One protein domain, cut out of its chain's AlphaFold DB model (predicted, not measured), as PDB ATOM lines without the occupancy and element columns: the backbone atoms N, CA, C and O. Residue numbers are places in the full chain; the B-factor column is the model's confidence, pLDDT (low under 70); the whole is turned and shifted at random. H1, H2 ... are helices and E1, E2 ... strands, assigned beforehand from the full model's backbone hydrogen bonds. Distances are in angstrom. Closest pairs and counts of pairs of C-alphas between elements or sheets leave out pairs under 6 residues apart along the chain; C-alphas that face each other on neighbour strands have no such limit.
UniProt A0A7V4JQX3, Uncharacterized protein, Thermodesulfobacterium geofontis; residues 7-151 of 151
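AT A GLANCE: This is residues 7 to 151 of the 151 residues of an uncharacterized protein of Thermodesulfobacterium geofontis (UniProt A0A7V4JQX3). A strongly twisted sheet of eight strands is built round a long hairpin, E2 and E3, with E1 and E7 extending it beyond E2; beyond E3 it forks into two branches, E5 with E4 and E6 with E8. Five short helices lie round this sheet: H4 with H1 beside it, H3 close to E7, H5 near E4 and E6, and H2 grazing the sheet with its first residues. The printed part has 145 residues, with the order H1 E1 H2 E2 E3 E4 H3 E5 E6 H4 E7 H5 E8, and its class is mixed, helices and strands. Neighbour strands are antiparallel except for the parallel E6 and E8. The whole is compact and rounded, with a radius of gyration of the C-alphas of 14.2 A and spans of 38 by 36 by 30 A.

HOW THE PARTS SIT: E2, residues 48 to 58, and E3, residues 61 to 70, form a hairpin with a tight link; N 52 and O 67 are 2.9 A apart, within hydrogen-bond range. On the other side of E2 lies E1, residues 19 to 25, antiparallel at 136 degrees, with N 22 and O 51 at 2.9 A. E7, residues 124 to 130, is an edge strand antiparallel to E1 at 155 degrees, with E2 on one side of E1 and E7 on the other side; N 127 and O 21 are 2.8 A apart, within hydrogen-bond range. E3 has three neighbours and its pairing is staggered. On the side of E3 away from E2 are E5, residues 99 to 102, with N 70 and O 101 at 2.8 A, and E6, residues 110 to 115, with N 64 and O 115 at 2.8 A. E4, residues 78 to 80, is an edge strand antiparallel to E5, with N 79 and O 100 at 2.7 A. E8, residues 146 to 150, is an edge strand parallel to E6 at 18 degrees, with N 114 and O 149 at 2.8 A. E4 and E7 are apart. H4, residues 118 to 123, is on the sheet at a height of 5.7 A, over none of its strands. H1, residues 7 to 12, touches H4, closest at the C-alphas of Ser 7 and Asp 122, 5.6 A; they run opposite ways at a tilt of 38 degrees, only just steep. H3, residues 87 to 90, is on the sheet, and its closest C-alphas to E7 are those of Arg 87 and Cys 127, 4.7 A. H5, residues 134 to 141, is on the sheet at a height of 8.9 A; the closest C-alphas of H5 and E4 are those of Ile 135 and Ile 79, 8.0 A. H2, residues 28 to 35, only grazes the sheet with its residues 28 to 30. H2 and H4 are close but not clearly touching, with C-alphas 28 and 123 at 6.8 A. In H2 and H5 every O i to N i+4 pair is within hydrogen-bond range; H1 has 0 of 2 such pairs but 1 of 3 from O i to N i+3, H4 has 0 of 2 but 2 of 3, and H3 is too short for an i+4 pair.

IN THESE COORDINATES: From first to last C-alpha, E2 measures 29.5 A, E3 29.8 A, E1 19.6 A, E6 16.1 A, E7 15.5 A and E8 11.9 A. H2 and H5 are each 10.9 A long. H1 begins at C-alpha 7 (14.114, 11.693, -4.558), E2 begins at C-alpha 48 (14.770, -1.201, 8.506), and E8 ends at C-alpha 150 (15.201, 20.003, 16.084).

THE WHOLE: The two C-alphas farthest apart are those of Lys 44 and Ala 60, 39.4 A. The printed part has no cut and ends at residue 151, the chain's last. The one long link joins H2 to E2, residues 36 to 47. The mean pLDDT of the printed part is 79.6; 26 residues are under 70, among them residues 7 to 12 and 142 to 151.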
ATOM      1  N   SER A   7      14.533  11.678  -5.977       49.88
ATOM      2  CA  SER A   7      14.114  11.693  -4.558       49.88
ATOM      3  C   SER A   7      14.038  13.105  -3.966       49.88
ATOM      4  O   SER A   7      13.046  13.419  -3.305       49.88
ATOM      5  N   GLU A   8      14.996  13.981  -4.296       48.25
ATOM      6  CA  GLU A   8      15.053  15.360  -3.780       48.25
ATOM      7  C   GLU A   8      13.797  16.166  -4.147       48.25
ATOM      8  O   GLU A   8      13.347  17.041  -3.398       48.25
ATOM      9  N   PHE A   9      13.198  15.869  -5.305       53.50
ATOM     10  CA  PHE A   9      11.992  16.545  -5.777       53.50
ATOM     11  C   PHE A   9      10.726  16.043  -5.091       53.50
ATOM     12  O   PHE A   9       9.803  16.827  -4.855       53.50
ATOM     13  N   PHE A  10      10.675  14.758  -4.732       65.62
ATOM     14  CA  PHE A  10       9.482  14.175  -4.133       65.62
ATOM     15  C   PHE A  10       9.145  14.833  -2.789       65.62
ATOM     16  O   PHE A  10       7.997  15.218  -2.567       65.62
ATOM     17  N   PHE A  11      10.142  15.026  -1.919       65.12
ATOM     18  CA  PHE A  11       9.919  15.569  -0.576       65.12
ATOM     19  C   PHE A  11       9.545  17.058  -0.582       65.12
ATOM     20  O   PHE A  11       8.654  17.467   0.169       65.12
ATOM     21  N   LYS A  12      10.126  17.853  -1.492       66.38
ATOM     22  CA  LYS A  12       9.789  19.280  -1.663       66.38
ATOM     23  C   LYS A  12       8.336  19.490  -2.102       66.38
ATOM     24  O   LYS A  12       7.695  20.446  -1.656       66.38
ATOM     25  N   LEU A  13       7.799  18.576  -2.914       75.69
ATOM     26  CA  LEU A  13       6.445  18.640  -3.479       75.69
ATOM     27  C   LEU A  13       5.362  18.009  -2.591       75.69
ATOM     28  O   LEU A  13       4.197  17.936  -2.992       75.69
ATOM     29  N   LEU A  14       5.706  17.560  -1.380       80.50
ATOM     30  CA  LEU A  14       4.722  16.941  -0.505       80.50
ATOM     31  C   LEU A  14       3.626  17.931  -0.095       80.50
ATOM     32  O   LEU A  14       3.925  19.035   0.372       80.50
ATOM     33  N   PRO A  15       2.345  17.538  -0.195       84.56
ATOM     34  CA  PRO A  15       1.256  18.366   0.287       84.56
ATOM     35  C   PRO A  15       1.358  18.545   1.805       84.56
ATOM     36  O   PRO A  15       1.530  17.582   2.561       84.56
ATOM     37  N   LYS A  16       1.225  19.797   2.255       85.75
ATOM     38  CA  LYS A  16       1.273  20.163   3.675       85.75
ATOM     39  C   LYS A  16       0.214  19.405   4.473       85.75
ATOM     40  O   LYS A  16      -0.913  19.220   4.022       85.75
ATOM     41  N   GLY A  17       0.586  18.956   5.670       84.62
ATOM     42  CA  GLY A  17      -0.312  18.279   6.603       84.62
ATOM     43  C   GLY A  17      -0.700  16.847   6.223       84.62
ATOM     44  O   GLY A  17      -1.278  16.152   7.064       84.62
ATOM     45  N   ARG A  18      -0.367  16.367   5.018       89.12
ATOM     46  CA  ARG A  18      -0.587  14.971   4.624       89.12
ATOM     47  C   ARG A  18       0.517  14.090   5.201       89.12
ATOM     48  O   ARG A  18       1.690  14.452   5.174       89.12
ATOM     49  N   LYS A  19       0.116  12.939   5.741       91.38
ATOM     50  CA  LYS A  19       1.013  11.961   6.360       91.38
ATOM     51  C   LYS A  19       1.368  10.883   5.349       91.38
ATOM     52  O   LYS A  19       0.514  10.456   4.569       91.38
ATOM     53  N   PHE A  20       2.612  10.437   5.387       91.94
ATOM     54  CA  PHE A  20       3.146   9.430   4.483       91.94
ATOM     55  C   PHE A  20       3.842   8.338   5.278       91.94
ATOM     56  O   PHE A  20       4.541   8.615   6.253       91.94
ATOM     57  N   LEU A  21       3.627   7.093   4.863       93.19
ATOM     58  CA  LEU A  21       4.375   5.951   5.364       93.19
ATOM     59  C   LEU A  21       5.691   5.872   4.605       93.19
ATOM     60  O   LEU A  21       5.691   5.896   3.379       93.19
ATOM     61  N   ALA A  22       6.793   5.715   5.319       92.12
ATOM     62  CA  ALA A  22       8.089   5.422   4.731       92.12
ATOM     63  C   ALA A  22       8.852   4.414   5.585       92.12
ATOM     64  O   ALA A  22       8.444   4.083   6.701       92.12
ATOM     65  N   PHE A  23       9.990   3.947   5.089       89.88
ATOM     66  CA  PHE A  23      10.985   3.303   5.932       89.88
ATOM     67  C   PHE A  23      12.401   3.742   5.574       89.88
ATOM     68  O   PHE A  23      12.694   4.114   4.440       89.88
ATOM     69  N   ILE A  24      13.283   3.646   6.561       87.31
ATOM     70  CA  ILE A  24      14.712   3.927   6.438       87.31
ATOM     71  C   ILE A  24      15.515   2.638   6.646       87.31
ATOM     72  O   ILE A  24      15.152   1.795   7.473       87.31
ATOM     73  N   ARG A  25      16.597   2.456   5.882       84.25
ATOM     74  CA  ARG A  25      17.483   1.279   5.964       84.25
ATOM     75  C   ARG A  25      18.679   1.530   6.892       84.25
ATOM     76  O   ARG A  25      19.126   2.663   7.038       84.25
ATOM     77  N   TYR A  26      19.222   0.472   7.493       76.81
ATOM     78  CA  TYR A  26      20.571   0.464   8.075       76.81
ATOM     79  C   TYR A  26      21.571   0.542   6.907       76.81
ATOM     80  O   TYR A  26      21.584  -0.387   6.102       76.81
ATOM     81  N   PRO A  27      22.342   1.626   6.726       75.50
ATOM     82  CA  PRO A  27      22.998   2.351   7.810       75.50
ATOM     83  C   PRO A  27      22.384   3.706   8.190       75.50
ATOM     84  O   PRO A  27      22.683   4.199   9.273       75.50
ATOM     85  N   HIS A  28      21.512   4.297   7.379       78.94
ATOM     86  CA  HIS A  28      21.100   5.699   7.523       78.94
ATOM     87  C   HIS A  28      20.446   6.023   8.875       78.94
ATOM     88  O   HIS A  28      20.776   7.026   9.500       78.94
ATOM     89  N   PHE A  29      19.598   5.145   9.420       79.62
ATOM     90  CA  PHE A  29      19.026   5.418  10.748       79.62
ATOM     91  C   PHE A  29      20.034   5.248  11.896       79.62
ATOM     92  O   PHE A  29      19.855   5.850  12.950       79.62
ATOM     93  N   LYS A  30      21.122   4.485  11.703       81.06
ATOM     94  CA  LYS A  30      22.229   4.432  12.672       81.06
ATOM     95  C   LYS A  30      22.954   5.774  12.734       81.06
ATOM     96  O   LYS A  30      23.413   6.170  13.799       81.06
ATOM     97  N   GLU A  31      23.064   6.476  11.609       78.81
ATOM     98  CA  GLU A  31      23.623   7.829  11.594       78.81
ATOM     99  C   GLU A  31      22.726   8.816  12.336       78.81
ATOM    100  O   GLU A  31      23.239   9.641  13.087       78.81
ATOM    101  N   LEU A  32      21.400   8.686  12.201       77.44
ATOM    102  CA  LEU A  32      20.455   9.452  13.019       77.44
ATOM    103  C   LEU A  32      20.662   9.165  14.514       77.44
ATOM    104  O   LEU A  32      20.785  10.096  15.301       77.44
ATOM    105  N   GLU A  33      20.782   7.895  14.913       78.94
ATOM    106  CA  GLU A  33      21.043   7.536  16.316       78.94
ATOM    107  C   GLU A  33      22.347   8.134  16.857       78.94
ATOM    108  O   GLU A  33      22.364   8.660  17.968       78.94
ATOM    109  N   LYS A  34      23.425   8.113  16.058       80.38
ATOM    110  CA  LYS A  34      24.714   8.725  16.425       80.38
ATOM    111  C   LYS A  34      24.615  10.237  16.605       80.38
ATOM    112  O   LYS A  34      25.282  10.782  17.477       80.38
ATOM    113  N   LYS A  35      23.840  10.914  15.756       75.50
ATOM    114  CA  LYS A  35      23.699  12.372  15.795       75.50
ATOM    115  C   LYS A  35      22.793  12.843  16.940       75.50
ATOM    116  O   LYS A  35      22.996  13.952  17.422       75.50
ATOM    117  N   PHE A  36      21.819  12.036  17.379       68.62
ATOM    118  CA  PHE A  36      20.741  12.496  18.276       68.62
ATOM    119  C   PHE A  36      20.646  11.784  19.631       68.62
ATOM    120  O   PHE A  36      19.561  11.741  20.193       68.62
ATOM    121  N   PRO A  37      21.772  11.347  20.212       70.38
ATOM    122  CA  PRO A  37      21.865  10.376  21.326       70.38
ATOM    123  C   PRO A  37      20.601   9.559  21.669       70.38
ATOM    124  O   PRO A  37      20.196   9.445  22.823       70.38
ATOM    125  N   ILE A  38      19.972   8.960  20.662       71.94
ATOM    126  CA  ILE A  38      18.736   8.181  20.799       71.94
ATOM    127  C   ILE A  38      18.982   6.763  20.322       71.94
ATOM    128  O   ILE A  38      19.779   6.524  19.416       71.94
ATOM    129  N   TYR A  39      18.239   5.821  20.889       77.06
ATOM    130  CA  TYR A  39      18.318   4.423  20.497       77.06
ATOM    131  C   TYR A  39      16.994   3.954  19.899       77.06
ATOM    132  O   TYR A  39      16.044   3.661  20.612       77.06
ATOM    133  N   ILE A  40      16.944   3.840  18.577       74.56
ATOM    134  CA  ILE A  40      15.789   3.406  17.775       74.56
ATOM    135  C   ILE A  40      15.961   1.924  17.364       74.56
ATOM    136  O   ILE A  40      15.149   1.333  16.643       74.56
ATOM    137  N   GLY A  41      17.003   1.250  17.864       71.19
ATOM    138  CA  GLY A  41      17.260  -0.176  17.676       71.19
ATOM    139  C   GLY A  41      18.298  -0.530  16.610       71.19
ATOM    140  O   GLY A  41      18.158  -1.585  15.980       71.19
ATOM    141  N   SER A  42      19.342   0.291  16.432       63.31
ATOM    142  CA  SER A  42      20.482   0.063  15.516       63.31
ATOM    143  C   SER A  42      21.409  -1.115  15.870       63.31
ATOM    144  O   SER A  42      22.413  -1.355  15.193       63.31
ATOM    145  N   SER A  43      21.076  -1.900  16.896       64.94
ATOM    146  CA  SER A  43      21.868  -3.051  17.356       64.94
ATOM    147  C   SER A  43      21.961  -4.215  16.367       64.94
ATOM    148  O   SER A  43      22.814  -5.077  16.546       64.94
ATOM    149  N   LYS A  44      21.117  -4.274  15.325       64.75
ATOM    150  CA  LYS A  44      21.216  -5.308  14.278       64.75
ATOM    151  C   LYS A  44      21.435  -4.668  12.911       64.75
ATOM    152  O   LYS A  44      20.622  -3.847  12.479       64.75
ATOM    153  N   SER A  45      22.508  -5.080  12.239       62.62
ATOM    154  CA  SER A  45      22.745  -4.774  10.829       62.62
ATOM    155  C   SER A  45      21.598  -5.317   9.969       62.62
ATOM    156  O   SER A  45      20.950  -6.298  10.329       62.62
ATOM    157  N   ASN A  46      21.290  -4.630   8.867       69.56
ATOM    158  CA  ASN A  46      20.188  -4.928   7.932       69.56
ATOM    159  C   ASN A  46      18.763  -4.681   8.443       69.56
ATOM    160  O   ASN A  46      17.799  -5.007   7.752       69.56
ATOM    161  N   LYS A  47      18.590  -4.064   9.614       77.94
ATOM    162  CA  LYS A  47      17.258  -3.606  10.012       77.94
ATOM    163  C   LYS A  47      16.773  -2.468   9.122       77.94
ATOM    164  O   LYS A  47      17.543  -1.658   8.610       77.94
ATOM    165  N   THR A  48      15.464  -2.380   9.003       85.56
ATOM    166  CA  THR A  48      14.770  -1.201   8.506       85.56
ATOM    167  C   THR A  48      13.853  -0.684   9.601       85.56
ATOM    168  O   THR A  48      13.443  -1.429  10.501       85.56
ATOM    169  N   ARG A  49      13.560   0.613   9.559       87.06
ATOM    170  CA  ARG A  49      12.623   1.233  10.487       87.06
ATOM    171  C   ARG A  49      11.503   1.918   9.725       87.06
ATOM    172  O   ARG A  49      11.783   2.878   9.009       87.06
ATOM    173  N   PRO A  50      10.255   1.433   9.854       91.12
ATOM    174  CA  PRO A  50       9.114   2.152   9.331       91.12
ATOM    175  C   PRO A  50       8.903   3.431  10.141       91.12
ATOM    176  O   PRO A  50       9.202   3.491  11.334       91.12
ATOM    177  N   CYS A  51       8.397   4.460   9.484       91.75
ATOM    178  CA  CYS A  51       8.086   5.745  10.085       91.75
ATOM    179  C   CYS A  51       6.884   6.370   9.383       91.75
ATOM    180  O   CYS A  51       6.568   6.038   8.237       91.75
ATOM    181  N   ILE A  52       6.226   7.286  10.082       92.62
ATOM    182  CA  ILE A  52       5.293   8.218   9.464       92.62
ATOM    183  C   ILE A  52       5.939   9.585   9.481       92.62
ATOM    184  O   ILE A  52       6.452  10.005  10.518       92.62
ATOM    185  N   PHE A  53       5.882  10.282   8.356       91.25
ATOM    186  CA  PHE A  53       6.410  11.628   8.245       91.25
ATOM    187  C   PHE A  53       5.424  12.553   7.526       91.25
ATOM    188  O   PHE A  53       4.545  12.102   6.782       91.25
ATOM    189  N   TRP A  54       5.515  13.850   7.809       90.62
ATOM    190  CA  TRP A  54       4.674  14.870   7.190       90.62
ATOM    191  C   TRP A  54       5.338  16.233   7.182       90.62
ATOM    192  O   TRP A  54       6.153  16.571   8.037       90.62
ATOM    193  N   LYS A  55       4.922  17.035   6.211       89.69
ATOM    194  CA  LYS A  55       5.338  18.419   6.046       89.69
ATOM    195  C   LYS A  55       4.449  19.346   6.877       89.69
ATOM    196  O   LYS A  55       3.221  19.220   6.830       89.69
ATOM    197  N   THR A  56       5.048  20.280   7.606       88.00
ATOM    198  CA  THR A  56       4.358  21.275   8.440       88.00
ATOM    199  C   THR A  56       4.977  22.664   8.283       88.00
ATOM    200  O   THR A  56       6.128  22.793   7.874       88.00
ATOM    201  N   ASN A  57       4.212  23.700   8.628       87.31
ATOM    202  CA  ASN A  57       4.693  25.073   8.717       87.31
ATOM    203  C   ASN A  57       4.553  25.554  10.161       87.31
ATOM    204  O   ASN A  57       3.459  25.510  10.716       87.31
ATOM    205  N   GLU A  58       5.638  26.047  10.745       82.62
ATOM    206  CA  GLU A  58       5.647  26.638  12.086       82.62
ATOM    207  C   GLU A  58       6.403  27.969  12.003       82.62
ATOM    208  O   GLU A  58       7.478  28.020  11.412       82.62
ATOM    209  N   GLU A  59       5.830  29.063  12.518       82.75
ATOM    210  CA  GLU A  59       6.450  30.406  12.478       82.75
ATOM    211  C   GLU A  59       6.940  30.825  11.073       82.75
ATOM    212  O   GLU A  59       8.056  31.306  10.891       82.75
ATOM    213  N   ALA A  60       6.113  30.579  10.050       80.50
ATOM    214  CA  ALA A  60       6.427  30.821   8.635       80.50
ATOM    215  C   ALA A  60       7.626  30.028   8.063       80.50
ATOM    216  O   ALA A  60       7.989  30.231   6.905       80.50
ATOM    217  N   LYS A  61       8.194  29.075   8.813       83.62
ATOM    218  CA  LYS A  61       9.244  28.160   8.348       83.62
ATOM    219  C   LYS A  61       8.677  26.773   8.072       83.62
ATOM    220  O   LYS A  61       7.766  26.301   8.752       83.62
ATOM    221  N   GLU A  62       9.210  26.135   7.041       85.44
ATOM    222  CA  GLU A  62       8.857  24.775   6.652       85.44
ATOM    223  C   GLU A  62       9.663  23.761   7.470       85.44
ATOM    224  O   GLU A  62      10.868  23.919   7.655       85.44
ATOM    225  N   PHE A  63       8.988  22.719   7.949       88.06
ATOM    226  CA  PHE A  63       9.605  21.609   8.660       88.06
ATOM    227  C   PHE A  63       9.007  20.279   8.213       88.06
ATOM    228  O   PHE A  63       7.865  20.198   7.751       88.06
ATOM    229  N   TYR A  64       9.755  19.211   8.453       87.12
ATOM    230  CA  TYR A  64       9.297  17.840   8.331       87.12
ATOM    231  C   TYR A  64       9.252  17.220   9.716       87.12
ATOM    232  O   TYR A  64      10.231  17.228  10.456       87.12
ATOM    233  N   LYS A  65       8.096  16.685  10.077       88.75
ATOM    234  CA  LYS A  65       7.913  15.917  11.298       88.75
ATOM    235  C   LYS A  65       7.991  14.437  10.981       88.75
ATOM    236  O   LYS A  65       7.487  14.021   9.939       88.75
ATOM    237  N   LEU A  66       8.583  13.645  11.873       88.88
ATOM    238  CA  LEU A  66       8.577  12.189  11.744       88.88
ATOM    239  C   LEU A  66       8.471  11.477  13.090       88.88
ATOM    240  O   LEU A  66       9.025  11.921  14.096       88.88
ATOM    241  N   ILE A  67       7.802  10.329  13.069       90.00
ATOM    242  CA  ILE A  67       7.743   9.380  14.180       90.00
ATOM    243  C   ILE A  67       8.120   7.991  13.677       90.00
ATOM    244  O   ILE A  67       7.679   7.564  12.606       90.00
ATOM    245  N   PHE A  68       8.927   7.267  14.447       89.62
ATOM    246  CA  PHE A  68       9.263   5.883  14.121       89.62
ATOM    247  C   PHE A  68       8.179   4.920  14.586       89.62
ATOM    248  O   PHE A  68       7.459   5.179  15.549       89.62
ATOM    249  N   LEU A  69       8.086   3.793  13.890       89.62
ATOM    250  CA  LEU A  69       7.151   2.719  14.169       89.62
ATOM    251  C   LEU A  69       7.900   1.441  14.575       89.62
ATOM    252  O   LEU A  69       8.953   1.101  14.024       89.62
ATOM    253  N   ILE A  70       7.325   0.697  15.517       87.44
ATOM    254  CA  ILE A  70       7.794  -0.618  15.962       87.44
ATOM    255  C   ILE A  70       6.690  -1.671  15.839       87.44
ATOM    256  O   ILE A  70       5.505  -1.353  15.801       87.44
ATOM    257  N   SER A  71       7.083  -2.942  15.787       82.75
ATOM    258  CA  SER A  71       6.159  -4.083  15.727       82.75
ATOM    259  C   SER A  71       5.722  -4.600  17.100       82.75
ATOM    260  O   SER A  71       4.710  -5.286  17.204       82.75
ATOM    261  N   SER A  72       6.481  -4.293  18.155       78.25
ATOM    262  CA  SER A  72       6.195  -4.786  19.502       78.25
ATOM    263  C   SER A  72       5.103  -3.954  20.163       78.25
ATOM    264  O   SER A  72       5.218  -2.730  20.249       78.25
ATOM    265  N   LYS A  73       4.065  -4.631  20.660       66.69
ATOM    266  CA  LYS A  73       2.980  -4.033  21.440       66.69
ATOM    267  C   LYS A  73       3.478  -3.745  22.856       66.69
ATOM    268  O   LYS A  73       3.204  -4.494  23.784       66.69
ATOM    269  N   GLN A  74       4.262  -2.685  22.996       61.78
ATOM    270  CA  GLN A  74       4.718  -2.178  24.295       61.78
ATOM    271  C   GLN A  74       4.002  -0.873  24.691       61.78
ATOM    272  O   GLN A  74       4.170  -0.412  25.811       61.78
ATOM    273  N   ILE A  75       3.221  -0.270  23.780       64.38
ATOM    274  CA  ILE A  75       2.869   1.163  23.798       64.38
ATOM    275  C   ILE A  75       1.383   1.352  23.411       64.38
ATOM    276  O   ILE A  75       0.888   0.593  22.571       64.38
ATOM    277  N   PRO A  76       0.654   2.346  23.968       66.75
ATOM    278  CA  PRO A  76      -0.783   2.528  23.714       66.75
ATOM    279  C   PRO A  76      -1.135   3.028  22.303       66.75
ATOM    280  O   PRO A  76      -2.219   2.723  21.803       66.75
ATOM    281  N   ILE A  77      -0.253   3.775  21.628       85.00
ATOM    282  CA  ILE A  77      -0.605   4.393  20.340       85.00
ATOM    283  C   ILE A  77      -0.388   3.414  19.190       85.00
ATOM    284  O   ILE A  77       0.729   3.204  18.709       85.00
ATOM    285  N   THR A  78      -1.499   2.839  18.740       88.44
ATOM    286  CA  THR A  78      -1.548   1.894  17.624       88.44
ATOM    287  C   THR A  78      -1.805   2.622  16.309       88.44
ATOM    288  O   THR A  78      -2.794   3.329  16.152       88.44
ATOM    289  N   ILE A  79      -0.937   2.398  15.332       89.44
ATOM    290  CA  ILE A  79      -1.033   2.890  13.961       89.44
ATOM    291  C   ILE A  79      -1.493   1.730  13.073       89.44
ATOM    292  O   ILE A  79      -0.759   0.761  12.858       89.44
ATOM    293  N   ASN A  80      -2.713   1.832  12.547       90.88
ATOM    294  CA  ASN A  80      -3.263   0.850  11.618       90.88
ATOM    295  C   ASN A  80      -2.754   1.122  10.196       90.88
ATOM    296  O   ASN A  80      -3.270   1.985   9.479       90.88
ATOM    297  N   LEU A  81      -1.768   0.344   9.754       89.75
ATOM    298  CA  LEU A  81      -1.160   0.514   8.439       89.75
ATOM    299  C   LEU A  81      -2.097   0.153   7.280       89.75
ATOM    300  O   LEU A  81      -1.791   0.543   6.153       89.75
ATOM    301  N   ALA A  82      -3.252  -0.501   7.508       88.81
ATOM    302  CA  ALA A  82      -4.329  -0.662   6.505       88.81
ATOM    303  C   ALA A  82      -4.783   0.658   5.889       88.81
ATOM    304  O   ALA A  82      -5.223   0.694   4.743       88.81
ATOM    305  N   LEU A  83      -4.599   1.753   6.621       90.19
ATOM    306  CA  LEU A  83      -4.943   3.100   6.187       90.19
ATOM    307  C   LEU A  83      -3.895   3.703   5.230       90.19
ATOM    308  O   LEU A  83      -4.057   4.841   4.792       90.19
ATOM    309  N   CYS A  84      -2.858   2.937   4.868       90.94
ATOM    310  CA  CYS A  84      -1.941   3.188   3.757       90.94
ATOM    311  C   CYS A  84      -2.106   2.082   2.691       90.94
ATOM    312  O   CYS A  84      -1.397   1.069   2.732       90.94
ATOM    313  N   PRO A  85      -3.052   2.231   1.745       88.88
ATOM    314  CA  PRO A  85      -3.362   1.186   0.763       88.88
ATOM    315  C   PRO A  85      -2.232   0.969  -0.253       88.88
ATOM    316  O   PRO A  85      -2.095  -0.111  -0.818       88.88
ATOM    317  N   GLU A  86      -1.398   1.984  -0.467       89.94
ATOM    318  CA  GLU A  86      -0.311   1.963  -1.449       89.94
ATOM    319  C   GLU A  86       0.927   1.197  -0.954       89.94
ATOM    320  O   GLU A  86       1.806   0.878  -1.755       89.94
ATOM    321  N   ARG A  87       0.991   0.847   0.342       89.25
ATOM    322  CA  ARG A  87       2.205   0.302   0.974       89.25
ATOM    323  C   ARG A  87       2.737  -0.956   0.286       89.25
ATOM    324  O   ARG A  87       3.938  -1.068   0.077       89.25
ATOM    325  N   ASN A  88       1.852  -1.873  -0.108       87.12
ATOM    326  CA  ASN A  88       2.248  -3.134  -0.738       87.12
ATOM    327  C   ASN A  88       2.667  -2.925  -2.202       87.12
ATOM    328  O   ASN A  88       3.447  -3.709  -2.728       87.12
ATOM    329  N   LYS A  89       2.152  -1.872  -2.853       88.31
ATOM    330  CA  LYS A  89       2.489  -1.520  -4.237       88.31
ATOM    331  C   LYS A  89       3.845  -0.817  -4.311       88.31
ATOM    332  O   LYS A  89       4.665  -1.163  -5.148       88.31
ATOM    333  N   ASN A  90       4.066   0.164  -3.439       87.31
ATOM    334  CA  ASN A  90       5.252   1.022  -3.489       87.31
ATOM    335  C   ASN A  90       6.442   0.428  -2.723       87.31
ATOM    336  O   ASN A  90       7.588   0.759  -3.010       87.31
ATOM    337  N   CYS A  91       6.177  -0.452  -1.757       89.00
ATOM    338  CA  CYS A  91       7.175  -1.057  -0.881       89.00
ATOM    339  C   CYS A  91       6.956  -2.573  -0.761       89.00
ATOM    340  O   CYS A  91       6.909  -3.111   0.343       89.00
ATOM    341  N   SER A  92       6.821  -3.256  -1.903       85.75
ATOM    342  CA  SER A  92       6.571  -4.705  -1.994       85.75
ATOM    343  C   SER A  92       7.606  -5.563  -1.263       85.75
ATOM    344  O   SER A  92       7.269  -6.610  -0.719       85.75
ATOM    345  N   ASP A  93       8.854  -5.098  -1.216       84.44
ATOM    346  CA  ASP A  93       9.981  -5.836  -0.633       84.44
ATOM    347  C   ASP A  93      10.017  -5.760   0.902       84.44
ATOM    348  O   ASP A  93      10.864  -6.386   1.539       84.44
ATOM    349  N   TYR A  94       9.133  -4.964   1.513       84.75
ATOM    350  CA  TYR A  94       9.073  -4.793   2.957       84.75
ATOM    351  C   TYR A  94       7.733  -5.261   3.525       84.75
ATOM    352  O   TYR A  94       6.666  -4.740   3.200       84.75
ATOM    353  N   HIS A  95       7.792  -6.221   4.448       85.12
ATOM    354  CA  HIS A  95       6.605  -6.725   5.122       85.12
ATOM    355  C   HIS A  95       6.184  -5.796   6.270       85.12
ATOM    356  O   HIS A  95       6.789  -5.778   7.343       85.12
ATOM    357  N   PHE A  96       5.116  -5.029   6.051       85.31
ATOM    358  CA  PHE A  96       4.492  -4.217   7.092       85.31
ATOM    359  C   PHE A  96       3.515  -5.039   7.934       85.31
ATOM    360  O   PHE A  96       2.574  -5.628   7.402       85.31
ATOM    361  N   TYR A  97       3.662  -4.977   9.258       85.06
ATOM    362  CA  TYR A  97       2.626  -5.445  10.176       85.06
ATOM    363  C   TYR A  97       1.360  -4.597  10.030       85.06
ATOM    364  O   TYR A  97       1.437  -3.376   9.894       85.06
ATOM    365  N   PHE A  98       0.187  -5.232  10.100       87.19
ATOM    366  CA  PHE A  98      -1.098  -4.532  10.008       87.19
ATOM    367  C   PHE A  98      -1.229  -3.444  11.083       87.19
ATOM    368  O   PHE A  98      -1.555  -2.299  10.778       87.19
ATOM    369  N   ASN A  99      -0.888  -3.799  12.322       89.12
ATOM    370  CA  ASN A  99      -0.760  -2.871  13.434       89.12
ATOM    371  C   ASN A  99       0.718  -2.619  13.706       89.12
ATOM    372  O   ASN A  99       1.490  -3.557  13.910       89.12
ATOM    373  N   SER A 100       1.095  -1.349  13.716       90.00
ATOM    374  CA  SER A 100       2.389  -0.884  14.205       90.00
ATOM    375  C   SER A 100       2.172   0.053  15.387       90.00
ATOM    376  O   SER A 100       1.078   0.576  15.568       90.00
ATOM    377  N   TYR A 101       3.200   0.282  16.189       88.81
ATOM    378  CA  TYR A 101       3.118   1.120  17.384       88.81
ATOM    379  C   TYR A 101       4.112   2.265  17.274       88.81
ATOM    380  O   TYR A 101       5.196   2.084  16.717       88.81
ATOM    381  N   VAL A 102       3.746   3.443  17.772       88.62
ATOM    382  CA  VAL A 102       4.655   4.596  17.794       88.62
ATOM    383  C   VAL A 102       5.836   4.288  18.709       88.62
ATOM    384  O   VAL A 102       5.634   3.778  19.801       88.62
ATOM    385  N   PHE A 103       7.061   4.572  18.269       85.69
ATOM    386  CA  PHE A 103       8.267   4.385  19.070       85.69
ATOM    387  C   PHE A 103       8.284   5.331  20.280       85.69
ATOM    388  O   PHE A 103       7.982   6.522  20.163       85.69
ATOM    389  N   GLN A 104       8.716   4.798  21.419       81.25
ATOM    390  CA  GLN A 104       8.857   5.516  22.677       81.25
ATOM    391  C   GLN A 104      10.277   5.308  23.214       81.25
ATOM    392  O   GLN A 104      10.853   4.225  23.082       81.25
ATOM    393  N   THR A 105      10.854   6.361  23.777       77.75
ATOM    394  CA  THR A 105      12.153   6.336  24.452       77.75
ATOM    395  C   THR A 105      12.066   5.589  25.786       77.75
ATOM    396  O   THR A 105      10.983   5.259  26.272       77.75
ATOM    397  N   LEU A 106      13.223   5.316  26.396       78.00
ATOM    398  CA  LEU A 106      13.311   4.597  27.674       78.00
ATOM    399  C   LEU A 106      12.603   5.321  28.831       78.00
ATOM    400  O   LEU A 106      12.123   4.667  29.746       78.00
ATOM    401  N   ASP A 107      12.509   6.650  28.779       77.69
ATOM    402  CA  ASP A 107      11.791   7.489  29.749       77.69
ATOM    403  C   ASP A 107      10.297   7.643  29.423       77.69
ATOM    404  O   ASP A 107       9.648   8.576  29.887       77.69
ATOM    405  N   HIS A 108       9.746   6.735  28.616       77.69
ATOM    406  CA  HIS A 108       8.337   6.709  28.253       77.69
ATOM    407  C   HIS A 108       7.846   7.964  27.502       77.69
ATOM    408  O   HIS A 108       6.665   8.306  27.567       77.69
ATOM    409  N   LYS A 109       8.701   8.609  26.705       79.94
ATOM    410  CA  LYS A 109       8.294   9.711  25.820       79.94
ATOM    411  C   LYS A 109       8.187   9.268  24.370       79.94
ATOM    412  O   LYS A 109       9.003   8.496  23.875       79.94
ATOM    413  N   ILE A 110       7.172   9.748  23.666       83.12
ATOM    414  CA  ILE A 110       7.079   9.558  22.220       83.12
ATOM    415  C   ILE A 110       8.176  10.400  21.565       83.12
ATOM    416  O   ILE A 110       8.385  11.566  21.894       83.12
ATOM    417  N   LEU A 111       8.902   9.810  20.622       80.69
ATOM    418  CA  LEU A 111       9.967  10.521  19.926       80.69
ATOM    419  C   LEU A 111       9.428  11.165  18.645       80.69
ATOM    420  O   LEU A 111       9.080  10.456  17.697       80.69
ATOM    421  N   LEU A 112       9.388  12.499  18.611       85.94
ATOM    422  CA  LEU A 112       9.031  13.280  17.427       85.94
ATOM    423  C   LEU A 112      10.254  14.059  16.952       85.94
ATOM    424  O   LEU A 112      10.743  14.954  17.641       85.94
ATOM    425  N   PHE A 113      10.712  13.781  15.739       84.00
ATOM    426  CA  PHE A 113      11.749  14.613  15.137       84.00
ATOM    427  C   PHE A 113      11.102  15.721  14.343       84.00
ATOM    428  O   PHE A 113      10.079  15.516  13.689       84.00
ATOM    429  N   LYS A 114      11.757  16.874  14.363       86.62
ATOM    430  CA  LYS A 114      11.438  18.038  13.557       86.62
ATOM    431  C   LYS A 114      12.678  18.402  12.752       86.62
ATOM    432  O   LYS A 114      13.647  18.917  13.294       86.62
ATOM    433  N   LEU A 115      12.637  18.118  11.458       82.81
ATOM    434  CA  LEU A 115      13.714  18.367  10.509       82.81
ATOM    435  C   LEU A 115      13.455  19.665   9.742       82.81
ATOM    436  O   LEU A 115      12.373  19.839   9.185       82.81
ATOM    437  N   LYS A 116      14.437  20.561   9.669       78.50
ATOM    438  CA  LYS A 116      14.460  21.722   8.761       78.50
ATOM    439  C   LYS A 116      14.942  21.345   7.366       78.50
ATOM    440  O   LYS A 116      14.572  21.997   6.398       78.50
ATOM    441  N   LEU A 117      15.778  20.315   7.285       71.94
ATOM    442  CA  LEU A 117      16.524  19.939   6.091       71.94
ATOM    443  C   LEU A 117      15.910  18.687   5.436       71.94
ATOM    444  O   LEU A 117      15.899  17.624   6.070       71.94
ATOM    445  N   PRO A 118      15.360  18.786   4.208       70.06
ATOM    446  CA  PRO A 118      14.773  17.648   3.502       70.06
ATOM    447  C   PRO A 118      15.811  16.612   3.054       70.06
ATOM    448  O   PRO A 118      15.425  15.486   2.777       70.06
ATOM    449  N   GLU A 119      17.103  16.940   3.027       74.69
ATOM    450  CA  GLU A 119      18.182  16.067   2.543       74.69
ATOM    451  C   GLU A 119      18.283  14.769   3.363       74.69
ATOM    452  O   GLU A 119      18.624  13.708   2.849       74.69
ATOM    453  N   ILE A 120      17.924  14.812   4.652       72.38
ATOM    454  CA  ILE A 120      17.839  13.604   5.488       72.38
ATOM    455  C   ILE A 120      16.768  12.638   4.954       72.38
ATOM    456  O   ILE A 120      16.891  11.425   5.127       72.38
ATOM    457  N   LEU A 121      15.717  13.162   4.317       74.69
ATOM    458  CA  LEU A 121      14.615  12.373   3.780       74.69
ATOM    459  C   LEU A 121      14.969  11.659   2.475       74.69
ATOM    460  O   LEU A 121      14.296  10.686   2.152       74.69
ATOM    461  N   ASP A 122      16.031  12.042   1.764       75.81
ATOM    462  CA  ASP A 122      16.437  11.358   0.527       75.81
ATOM    463  C   ASP A 122      16.779   9.879   0.740       75.81
ATOM    464  O   ASP A 122      16.627   9.052  -0.161       75.81
ATOM    465  N   GLU A 123      17.155   9.514   1.964       77.88
ATOM    466  CA  GLU A 123      17.437   8.131   2.349       77.88
ATOM    467  C   GLU A 123      16.185   7.338   2.771       77.88
ATOM    468  O   GLU A 123      16.269   6.161   3.151       77.88
ATOM    469  N   PHE A 124      15.006   7.966   2.722       85.94
ATOM    470  CA  PHE A 124      13.731   7.361   3.082       85.94
ATOM    471  C   PHE A 124      13.046   6.808   1.835       85.94
ATOM    472  O   PHE A 124      12.898   7.469   0.810       85.94
ATOM    473  N   ILE A 125      12.537   5.586   1.950       88.19
ATOM    474  CA  ILE A 125      11.731   4.962   0.904       88.19
ATOM    475  C   ILE A 125      10.263   5.238   1.222       88.19
ATOM    476  O   ILE A 125       9.725   4.688   2.184       88.19
ATOM    477  N   ASN A 126       9.623   6.104   0.431       89.88
ATOM    478  CA  ASN A 126       8.201   6.413   0.565       89.88
ATOM    479  C   ASN A 126       7.321   5.249   0.081       89.88
ATOM    480  O   ASN A 126       7.435   4.784  -1.048       89.88
ATOM    481  N   CYS A 127       6.377   4.851   0.927       90.56
ATOM    482  CA  CYS A 127       5.445   3.753   0.702       90.56
ATOM    483  C   CYS A 127       4.013   4.218   0.431       90.56
ATOM    484  O   CYS A 127       3.141   3.392   0.180       90.56
ATOM    485  N   GLY A 128       3.768   5.528   0.434       91.06
ATOM    486  CA  GLY A 128       2.497   6.121   0.042       91.06
ATOM    487  C   GLY A 128       1.778   6.839   1.174       91.06
ATOM    488  O   GLY A 128       2.279   7.006   2.289       91.06
ATOM    489  N   SER A 129       0.589   7.331   0.848       91.69
ATOM    490  CA  SER A 129      -0.146   8.233   1.726       91.69
ATOM    491  C   SER A 129      -0.924   7.505   2.822       91.69
ATOM    492  O   SER A 129      -1.609   6.513   2.577       91.69
ATOM    493  N   TYR A 130      -0.856   8.039   4.041       91.19
ATOM    494  CA  TYR A 130      -1.594   7.544   5.197       91.19
ATOM    495  C   TYR A 130      -2.859   8.379   5.417       91.19
ATOM    496  O   TYR A 130      -2.798   9.602   5.552       91.19
ATOM    497  N   LYS A 131      -4.021   7.718   5.440       84.94
ATOM    498  CA  LYS A 131      -5.324   8.395   5.374       84.94
ATOM    499  C   LYS A 131      -5.875   8.879   6.720       84.94
ATOM    500  O   LYS A 131      -6.696   9.788   6.726       84.94
ATOM    501  N   ASN A 132      -5.450   8.317   7.851       77.19
ATOM    502  CA  ASN A 132      -6.009   8.687   9.157       77.19
ATOM    503  C   ASN A 132      -5.192   9.789   9.839       77.19
ATOM    504  O   ASN A 132      -4.099   9.554  10.349       77.19
ATOM    505  N   LEU A 133      -5.740  11.003   9.834       71.56
ATOM    506  CA  LEU A 133      -5.080  12.201  10.348       71.56
ATOM    507  C   LEU A 133      -5.360  12.459  11.839       71.56
ATOM    508  O   LEU A 133      -4.639  13.249  12.445       71.56
ATOM    509  N   GLU A 134      -6.377  11.827  12.430       77.88
ATOM    510  CA  GLU A 134      -6.850  12.136  13.789       77.88
ATOM    511  C   GLU A 134      -5.878  11.667  14.867       77.88
ATOM    512  O   GLU A 134      -5.577  12.416  15.794       77.88
ATOM    513  N   ILE A 135      -5.302  10.473  14.700       79.25
ATOM    514  CA  ILE A 135      -4.342   9.927  15.666       79.25
ATOM    515  C   ILE A 135      -3.117  10.833  15.845       79.25
ATOM    516  O   ILE A 135      -2.589  10.958  16.945       79.25
ATOM    517  N   PHE A 136      -2.711  11.535  14.784       78.81
ATOM    518  CA  PHE A 136      -1.581  12.463  14.829       78.81
ATOM    519  C   PHE A 136      -1.921  13.779  15.515       78.81
ATOM    520  O   PHE A 136      -1.037  14.349  16.141       78.81
ATOM    521  N   LYS A 137      -3.180  14.237  15.460       77.06
ATOM    522  CA  LYS A 137      -3.606  15.405  16.245       77.06
ATOM    523  C   LYS A 137      -3.464  15.121  17.739       77.06
ATOM    524  O   LYS A 137      -2.949  15.963  18.459       77.06
ATOM    525  N   ASN A 138      -3.841  13.918  18.175       76.00
ATOM    526  CA  ASN A 138      -3.681  13.501  19.567       76.00
ATOM    527  C   ASN A 138      -2.192  13.416  19.969       76.00
ATOM    528  O   ASN A 138      -1.799  13.922  21.014       76.00
ATOM    529  N   ILE A 139      -1.335  12.855  19.106       76.75
ATOM    530  CA  ILE A 139       0.123  12.831  19.340       76.75
ATOM    531  C   ILE A 139       0.691  14.258  19.451       76.75
ATOM    532  O   ILE A 139       1.462  14.539  20.362       76.75
ATOM    533  N   GLU A 140       0.309  15.167  18.549       74.19
ATOM    534  CA  GLU A 140       0.777  16.561  18.553       74.19
ATOM    535  C   GLU A 140       0.205  17.395  19.711       74.19
ATOM    536  O   GLU A 140       0.816  18.384  20.093       74.19
ATOM    537  N   GLN A 141      -0.942  17.037  20.287       70.81
ATOM    538  CA  GLN A 141      -1.511  17.745  21.442       70.81
ATOM    539  C   GLN A 141      -0.844  17.335  22.762       70.81
ATOM    540  O   GLN A 141      -0.710  18.160  23.664       70.81
ATOM    541  N   ASN A 142      -0.334  16.106  22.854       64.69
ATOM    542  CA  ASN A 142       0.368  15.598  24.035       64.69
ATOM    543  C   ASN A 142       1.869  15.952  24.036       64.69
ATOM    544  O   ASN A 142       2.707  15.165  24.467       64.69
ATOM    545  N   LEU A 143       2.225  17.168  23.596       59.50
ATOM    546  CA  LEU A 143       3.611  17.654  23.466       59.50
ATOM    547  C   LEU A 143       4.471  17.525  24.731       59.50
ATOM    548  O   LEU A 143       5.690  17.443  24.618       59.50
ATOM    549  N   LYS A 144       3.866  17.459  25.924       49.59
ATOM    550  CA  LYS A 144       4.587  17.224  27.191       49.59
ATOM    551  C   LYS A 144       5.277  15.855  27.244       49.59
ATOM    552  O   LYS A 144       6.252  15.691  27.970       49.59
ATOM    553  N   GLU A 145       4.795  14.899  26.457       53.81
ATOM    554  CA  GLU A 145       5.327  13.540  26.345       53.81
ATOM    555  C   GLU A 145       6.221  13.368  25.110       53.81
ATOM    556  O   GLU A 145       6.582  12.244  24.772       53.81
ATOM    557  N   LEU A 146       6.580  14.461  24.422       58.12
ATOM    558  CA  LEU A 146       7.416  14.427  23.228       58.12
ATOM    559  C   LEU A 146       8.865  14.809  23.532       58.12
ATOM    560  O   LEU A 146       9.154  15.892  24.034       58.12
ATOM    561  N   ALA A 147       9.798  13.942  23.146       58.59
ATOM    562  CA  ALA A 147      11.180  14.354  22.949       58.59
ATOM    563  C   ALA A 147      11.284  14.993  21.555       58.59
ATOM    564  O   ALA A 147      11.214  14.291  20.545       58.59
ATOM    565  N   LEU A 148      11.391  16.326  21.502       62.12
ATOM    566  CA  LEU A 148      11.554  17.075  20.257       62.12
ATOM    567  C   LEU A 148      13.038  17.211  19.917       62.12
ATOM    568  O   LEU A 148      13.783  17.887  20.622       62.12
ATOM    569  N   ILE A 149      13.447  16.628  18.794       62.22
ATOM    570  CA  ILE A 149      14.778  16.858  18.225       62.22
ATOM    571  C   ILE A 149      14.617  17.808  17.045       62.22
ATOM    572  O   ILE A 149      13.966  17.454  16.060       62.22
ATOM    573  N   ILE A 150      15.181  19.011  17.162       60.59
ATOM    574  CA  ILE A 150      15.201  20.003  16.084       60.59
ATOM    575  C   ILE A 150      16.489  19.830  15.292       60.59
ATOM    576  O   ILE A 150      17.578  19.896  15.861       60.59
ATOM    577  N   LEU A 151      16.337  19.655  13.984       59.06
ATOM    578  CA  LEU A 151      17.424  19.560  13.017       59.06
ATOM    579  C   LEU A 151      17.390  20.714  12.049       59.06
ATOM    580  O   LEU A 151      16.273  20.984  11.576       59.06
TER     581      LEU A 151